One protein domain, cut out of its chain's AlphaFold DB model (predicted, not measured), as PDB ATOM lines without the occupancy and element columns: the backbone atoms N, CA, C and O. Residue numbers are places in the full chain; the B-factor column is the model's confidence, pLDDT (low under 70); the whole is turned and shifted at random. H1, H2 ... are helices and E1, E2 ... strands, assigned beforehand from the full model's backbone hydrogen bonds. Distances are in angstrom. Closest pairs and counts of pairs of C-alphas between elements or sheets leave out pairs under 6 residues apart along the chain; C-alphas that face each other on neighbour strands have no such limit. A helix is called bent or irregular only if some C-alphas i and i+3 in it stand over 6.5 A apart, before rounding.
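What this domain is: This is residues 2 to 10 and 61 to 93 of the 93 residues of an uncharacterized protein of Prunus dulcis (UniProt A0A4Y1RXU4). There is little regular structure here: a flat piece, largely of loops, in which one strand, E1, and one short helix, H1, lie toward opposite ends, and residues 74 to 93 include a stretch that folds back on itself. The printed part has 42 residues, with E1 before H1; the class is mixed, with 12 residues in named elements. It is only just loose, close to compact, with a radius of gyration of the C-alphas of 11.3 A and spans of 30 by 25 by 13 A.

How they stand to each other: E1, residues 4 to 8, pairs with no named strand and is apart from H1, residues 67 to 73. Look next at residues 75 to 76, paired antiparallel with residues 83 to 84. In H1, 0 of 3 O i to N i+4 pairs and 2 of 4 O i to N i+3 pairs are within hydrogen-bond range.

Where its parts are: Find C-alpha 4 at (14.954, -12.443, -40.353); E1 runs 13.0 A from there. H1 runs 11.1 A to C-alpha 73 at (24.034, -6.158, -39.192); it is irregular, but only just: C-alphas 68 and 71 are 6.8 A apart.

The domain as a whole: The C-alphas farthest apart, of Glu 10 and Asp 68, are 34.5 A apart. Residues 11 to 60 are not printed; C-alphas 10 and 61 are 21.2 A apart across this cut. The model's pLDDT is under 70 at residues 2 to 10, 78 to 81 and 91 to 93.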
ATOM      1  N   ALA A   2      17.020  -5.603 -43.350       50.72
ATOM      2  CA  ALA A   2      16.542  -6.176 -42.083       50.72
ATOM      3  C   ALA A   2      16.692  -7.703 -42.100       50.72
ATOM      4  O   ALA A   2      16.177  -8.355 -43.011       50.72
ATOM      5  N   PHE A   3      17.387  -8.267 -41.110       62.16
ATOM      6  CA  PHE A   3      17.560  -9.719 -40.983       62.16
ATOM      7  C   PHE A   3      16.306 -10.384 -40.418       62.16
ATOM      8  O   PHE A   3      15.621  -9.824 -39.557       62.16
ATOM      9  N   LYS A   4      16.024 -11.601 -40.891       62.44
ATOM     10  CA  LYS A   4      14.954 -12.443 -40.353       62.44
ATOM     11  C   LYS A   4      15.470 -13.233 -39.156       62.44
ATOM     12  O   LYS A   4      16.581 -13.758 -39.176       62.44
ATOM     13  N   TYR A   5      14.635 -13.310 -38.127       63.75
ATOM     14  CA  TYR A   5      14.925 -14.016 -36.888       63.75
ATOM     15  C   TYR A   5      14.144 -15.324 -36.838       63.75
ATOM     16  O   TYR A   5      12.938 -15.335 -37.101       63.75
ATOM     17  N   TYR A   6      14.815 -16.408 -36.463       64.44
ATOM     18  CA  TYR A   6      14.209 -17.724 -36.307       64.44
ATOM     19  C   TYR A   6      14.512 -18.256 -34.908       64.44
ATOM     20  O   TYR A   6      15.659 -18.262 -34.461       64.44
ATOM     21  N   THR A   7      13.480 -18.719 -34.209       56.84
ATOM     22  CA  THR A   7      13.642 -19.426 -32.937       56.84
ATOM     23  C   THR A   7      13.580 -20.917 -33.213       56.84
ATOM     24  O   THR A   7      12.575 -21.416 -33.720       56.84
ATOM     25  N   TYR A   8      14.650 -21.627 -32.870       58.41
ATOM     26  CA  TYR A   8      14.685 -23.079 -32.930       58.41
ATOM     27  C   TYR A   8      14.638 -23.650 -31.515       58.41
ATOM     28  O   TYR A   8      15.278 -23.144 -30.588       58.41
ATOM     29  N   LYS A   9      13.865 -24.724 -31.355       53.56
ATOM     30  CA  LYS A   9      13.796 -25.484 -30.114       53.56
ATOM     31  C   LYS A   9      14.465 -26.830 -30.339       53.56
ATOM     32  O   LYS A   9      13.891 -27.715 -30.969       53.56
ATOM     33  N   GLU A  10      15.679 -26.967 -29.828       59.94
ATOM     34  CA  GLU A  10      16.369 -28.250 -29.794       59.94
ATOM     35  C   GLU A  10      15.834 -29.086 -28.624       59.94
ATOM     36  O   GLU A  10      15.404 -28.539 -27.603       59.94
ATOM     37  N   ASN A  61      32.473 -14.707 -31.212       71.56
ATOM     38  CA  ASN A  61      31.777 -13.637 -30.489       71.56
ATOM     39  C   ASN A  61      32.728 -12.709 -29.711       71.56
ATOM     40  O   ASN A  61      32.265 -11.792 -29.036       71.56
ATOM     41  N   GLN A  62      34.039 -12.961 -29.749       75.94
ATOM     42  CA  GLN A  62      35.056 -12.136 -29.087       75.94
ATOM     43  C   GLN A  62      35.723 -11.144 -30.050       75.94
ATOM     44  O   GLN A  62      36.425 -10.238 -29.605       75.94
ATOM     45  N   ILE A  63      35.505 -11.292 -31.362       80.50
ATOM     46  CA  ILE A  63      36.082 -10.412 -32.379       80.50
ATOM     47  C   ILE A  63      35.137  -9.228 -32.587       80.50
ATOM     48  O   ILE A  63      33.986  -9.400 -32.997       80.50
ATOM     49  N   PHE A  64      35.618  -8.020 -32.301       82.56
ATOM     50  CA  PHE A  64      34.867  -6.790 -32.549       82.56
ATOM     51  C   PHE A  64      34.753  -6.512 -34.045       82.56
ATOM     52  O   PHE A  64      35.717  -6.688 -34.792       82.56
ATOM     53  N   LYS A  65      33.576  -6.053 -34.475       81.56
ATOM     54  CA  LYS A  65      33.403  -5.544 -35.838       81.56
ATOM     55  C   LYS A  65      34.013  -4.153 -35.973       81.56
ATOM     56  O   LYS A  65      34.101  -3.410 -34.996       81.56
ATOM     57  N   ALA A  66      34.379  -3.795 -37.202       84.25
ATOM     58  CA  ALA A  66      34.648  -2.406 -37.540       84.25
ATOM     59  C   ALA A  66      33.388  -1.565 -37.286       84.25
ATOM     60  O   ALA A  66      32.271  -2.021 -37.541       84.25
ATOM     61  N   GLU A  67      33.560  -0.340 -36.794       84.31
ATOM     62  CA  GLU A  67      32.451   0.562 -36.452       84.31
ATOM     63  C   GLU A  67      31.529   0.815 -37.663       84.31
ATOM     64  O   GLU A  67      30.302   0.790 -37.546       84.31
ATOM     65  N   ASP A  68      32.123   0.887 -38.858       84.81
ATOM     66  CA  ASP A  68      31.427   1.024 -40.142       84.81
ATOM     67  C   ASP A  68      30.646  -0.231 -40.577       84.81
ATOM     68  O   ASP A  68      29.844  -0.169 -41.507       84.81
ATOM     69  N   ASP A  69      30.844  -1.379 -39.929       81.44
ATOM     70  CA  ASP A  69      30.182  -2.643 -40.280       81.44
ATOM     71  C   ASP A  69      29.099  -3.059 -39.274       81.44
ATOM     72  O   ASP A  69      28.258  -3.906 -39.587       81.44
ATOM     73  N   VAL A  70      29.056  -2.440 -38.088       83.12
ATOM     74  CA  VAL A  70      28.061  -2.736 -37.040       83.12
ATOM     75  C   VAL A  70      26.637  -2.513 -37.561       83.12
ATOM     76  O   VAL A  70      25.802  -3.427 -37.527       83.12
ATOM     77  N   HIS A  71      26.389  -1.340 -38.152       80.75
ATOM     78  CA  HIS A  71      25.070  -0.938 -38.647       80.75
ATOM     79  C   HIS A  71      24.563  -1.809 -39.809       80.75
ATOM     80  O   HIS A  71      23.353  -1.929 -40.020       80.75
ATOM     81  N   LYS A  72      25.469  -2.468 -40.550       79.12
ATOM     82  CA  LYS A  72      25.121  -3.393 -41.646       79.12
ATOM     83  C   LYS A  72      24.459  -4.670 -41.137       79.12
ATOM     84  O   LYS A  72      23.783  -5.348 -41.904       79.12
ATOM     85  N   THR A  73      24.607  -4.972 -39.845       73.00
ATOM     86  CA  THR A  73      24.034  -6.158 -39.192       73.00
ATOM     87  C   THR A  73      22.864  -5.858 -38.253       73.00
ATOM     88  O   THR A  73      22.627  -6.576 -37.285       73.00
ATOM     89  N   THR A  74      22.106  -4.801 -38.559       79.00
ATOM     90  CA  THR A  74      20.879  -4.396 -37.854       79.00
ATOM     91  C   THR A  74      19.740  -5.399 -38.038       79.00
ATOM     92  O   THR A  74      19.198  -5.544 -39.134       79.00
ATOM     93  N   PHE A  75      19.296  -6.047 -36.960       73.62
ATOM     94  CA  PHE A  75      18.174  -6.989 -36.985       73.62
ATOM     95  C   PHE A  75      16.999  -6.527 -36.117       73.62
ATOM     96  O   PHE A  75      17.154  -5.793 -35.140       73.62
ATOM     97  N   ILE A  76      15.798  -6.968 -36.491       74.62
ATOM     98  CA  ILE A  76      14.565  -6.698 -35.747       74.62
ATOM     99  C   ILE A  76      14.202  -7.968 -34.989       74.62
ATOM    100  O   ILE A  76      14.048  -9.034 -35.587       74.62
ATOM    101  N   CYS A  77      14.063  -7.857 -33.672       71.56
ATOM    102  CA  CYS A  77      13.633  -8.968 -32.841       71.56
ATOM    103  C   CYS A  77      12.095  -8.983 -32.770       71.56
ATOM    104  O   CYS A  77      11.511  -8.020 -32.289       71.56
ATOM    105  N   PRO A  78      11.393 -10.043 -33.207       68.25
ATOM    106  CA  PRO A  78       9.924 -10.061 -33.207       68.25
ATOM    107  C   PRO A  78       9.294  -9.990 -31.808       68.25
ATOM    108  O   PRO A  78       8.127  -9.632 -31.673       68.25
ATOM    109  N   SER A  79      10.045 -10.362 -30.766       69.12
ATOM    110  CA  SER A  79       9.583 -10.403 -29.374       69.12
ATOM    111  C   SER A  79       9.863  -9.122 -28.582       69.12
ATOM    112  O   SER A  79       9.411  -9.006 -27.442       69.12
ATOM    113  N   SER A  80      10.571  -8.149 -29.160       64.56
ATOM    114  CA  SER A  80      10.841  -6.845 -28.550       64.56
ATOM    115  C   SER A  80      10.623  -5.725 -29.566       64.56
ATOM    116  O   SER A  80      11.038  -5.808 -30.714       64.56
ATOM    117  N   PHE A  81       9.968  -4.637 -29.156       67.12
ATOM    118  CA  PHE A  81       9.752  -3.475 -30.023       67.12
ATOM    119  C   PHE A  81      11.052  -2.661 -30.160       67.12
ATOM    120  O   PHE A  81      11.190  -1.602 -29.551       67.12
ATOM    121  N   GLY A  82      12.031  -3.173 -30.914       73.06
ATOM    122  CA  GLY A  82      13.314  -2.504 -31.123       73.06
ATOM    123  C   GLY A  82      14.194  -3.136 -32.205       73.06
ATOM    124  O   GLY A  82      14.093  -4.325 -32.513       73.06
ATOM    125  N   THR A  83      15.064  -2.309 -32.781       78.06
ATOM    126  CA  THR A  83      16.174  -2.716 -33.652       78.06
ATOM    127  C   THR A  83      17.424  -2.941 -32.812       78.06
ATOM    128  O   THR A  83      17.750  -2.115 -31.961       78.06
ATOM    129  N   PHE A  84      18.127  -4.040 -33.067       80.69
ATOM    130  CA  PHE A  84      19.356  -4.411 -32.373       80.69
ATOM    131  C   PHE A  84      20.510  -4.527 -33.367       80.69
ATOM    132  O   PHE A  84      20.307  -4.851 -34.538       80.69
ATOM    133  N   GLU A  85      21.723  -4.285 -32.881       81.88
ATOM    134  CA  GLU A  85      22.959  -4.323 -33.661       81.88
ATOM    135  C   GLU A  85      23.972  -5.252 -32.997       81.88
ATOM    136  O   GLU A  85      24.069  -5.313 -31.769       81.88
ATOM    137  N   TYR A  86      24.739  -5.976 -33.811       80.38
ATOM    138  CA  TYR A  86      25.841  -6.803 -33.330       80.38
ATOM    139  C   TYR A  86      27.147  -6.009 -33.343       80.38
ATOM    140  O   TYR A  86      27.663  -5.666 -34.403       80.38
ATOM    141  N   VAL A  87      27.703  -5.768 -32.154       82.19
ATOM    142  CA  VAL A  87      29.004  -5.089 -31.971       82.19
ATOM    143  C   VAL A  87      30.185  -6.058 -32.146       82.19
ATOM    144  O   VAL A  87      31.300  -5.664 -32.480       82.19
ATOM    145  N   VAL A  88      29.928  -7.350 -31.948       82.25
ATOM    146  CA  VAL A  88      30.880  -8.447 -32.160       82.25
ATOM    147  C   VAL A  88      30.443  -9.298 -33.347       82.25
ATOM    148  O   VAL A  88      29.264  -9.303 -33.713       82.25
ATOM    149  N   MET A  89      31.378 -10.017 -33.960       80.69
ATOM    150  CA  MET A  89      31.082 -10.975 -35.022       80.69
ATOM    151  C   MET A  89      30.071 -12.015 -34.528       80.69
ATOM    152  O   MET A  89      30.307 -12.739 -33.564       80.69
ATOM    153  N   SER A  90      28.908 -12.042 -35.173       72.19
ATOM    154  CA  SER A  90      27.817 -12.959 -34.866       72.19
ATOM    155  C   SER A  90      28.011 -14.280 -35.595       72.19
ATOM    156  O   SER A  90      28.482 -14.311 -36.730       72.19
ATOM    157  N   PHE A  91      27.579 -15.371 -34.972       68.12
ATOM    158  CA  PHE A  91      27.603 -16.687 -35.601       68.12
ATOM    159  C   PHE A  91      26.726 -16.723 -36.862       68.12
ATOM    160  O   PHE A  91      25.542 -16.395 -36.785       68.12
ATOM    161  N   GLY A  92      27.292 -17.160 -37.989       69.50
ATOM    162  CA  GLY A  92      26.587 -17.289 -39.268       69.50
ATOM    163  C   GLY A  92      26.825 -16.156 -40.269       69.50
ATOM    164  O   GLY A  92      26.236 -16.225 -41.345       69.50
ATOM    165  N   LEU A  93      27.657 -15.157 -39.936       67.50
ATOM    166  CA  LEU A  93      28.285 -14.297 -40.949       67.50
ATOM    167  C   LEU A  93      29.238 -15.128 -41.817       67.50
ATOM    168  O   LEU A  93      29.932 -15.993 -41.234       67.50
TER     169      LEU A  93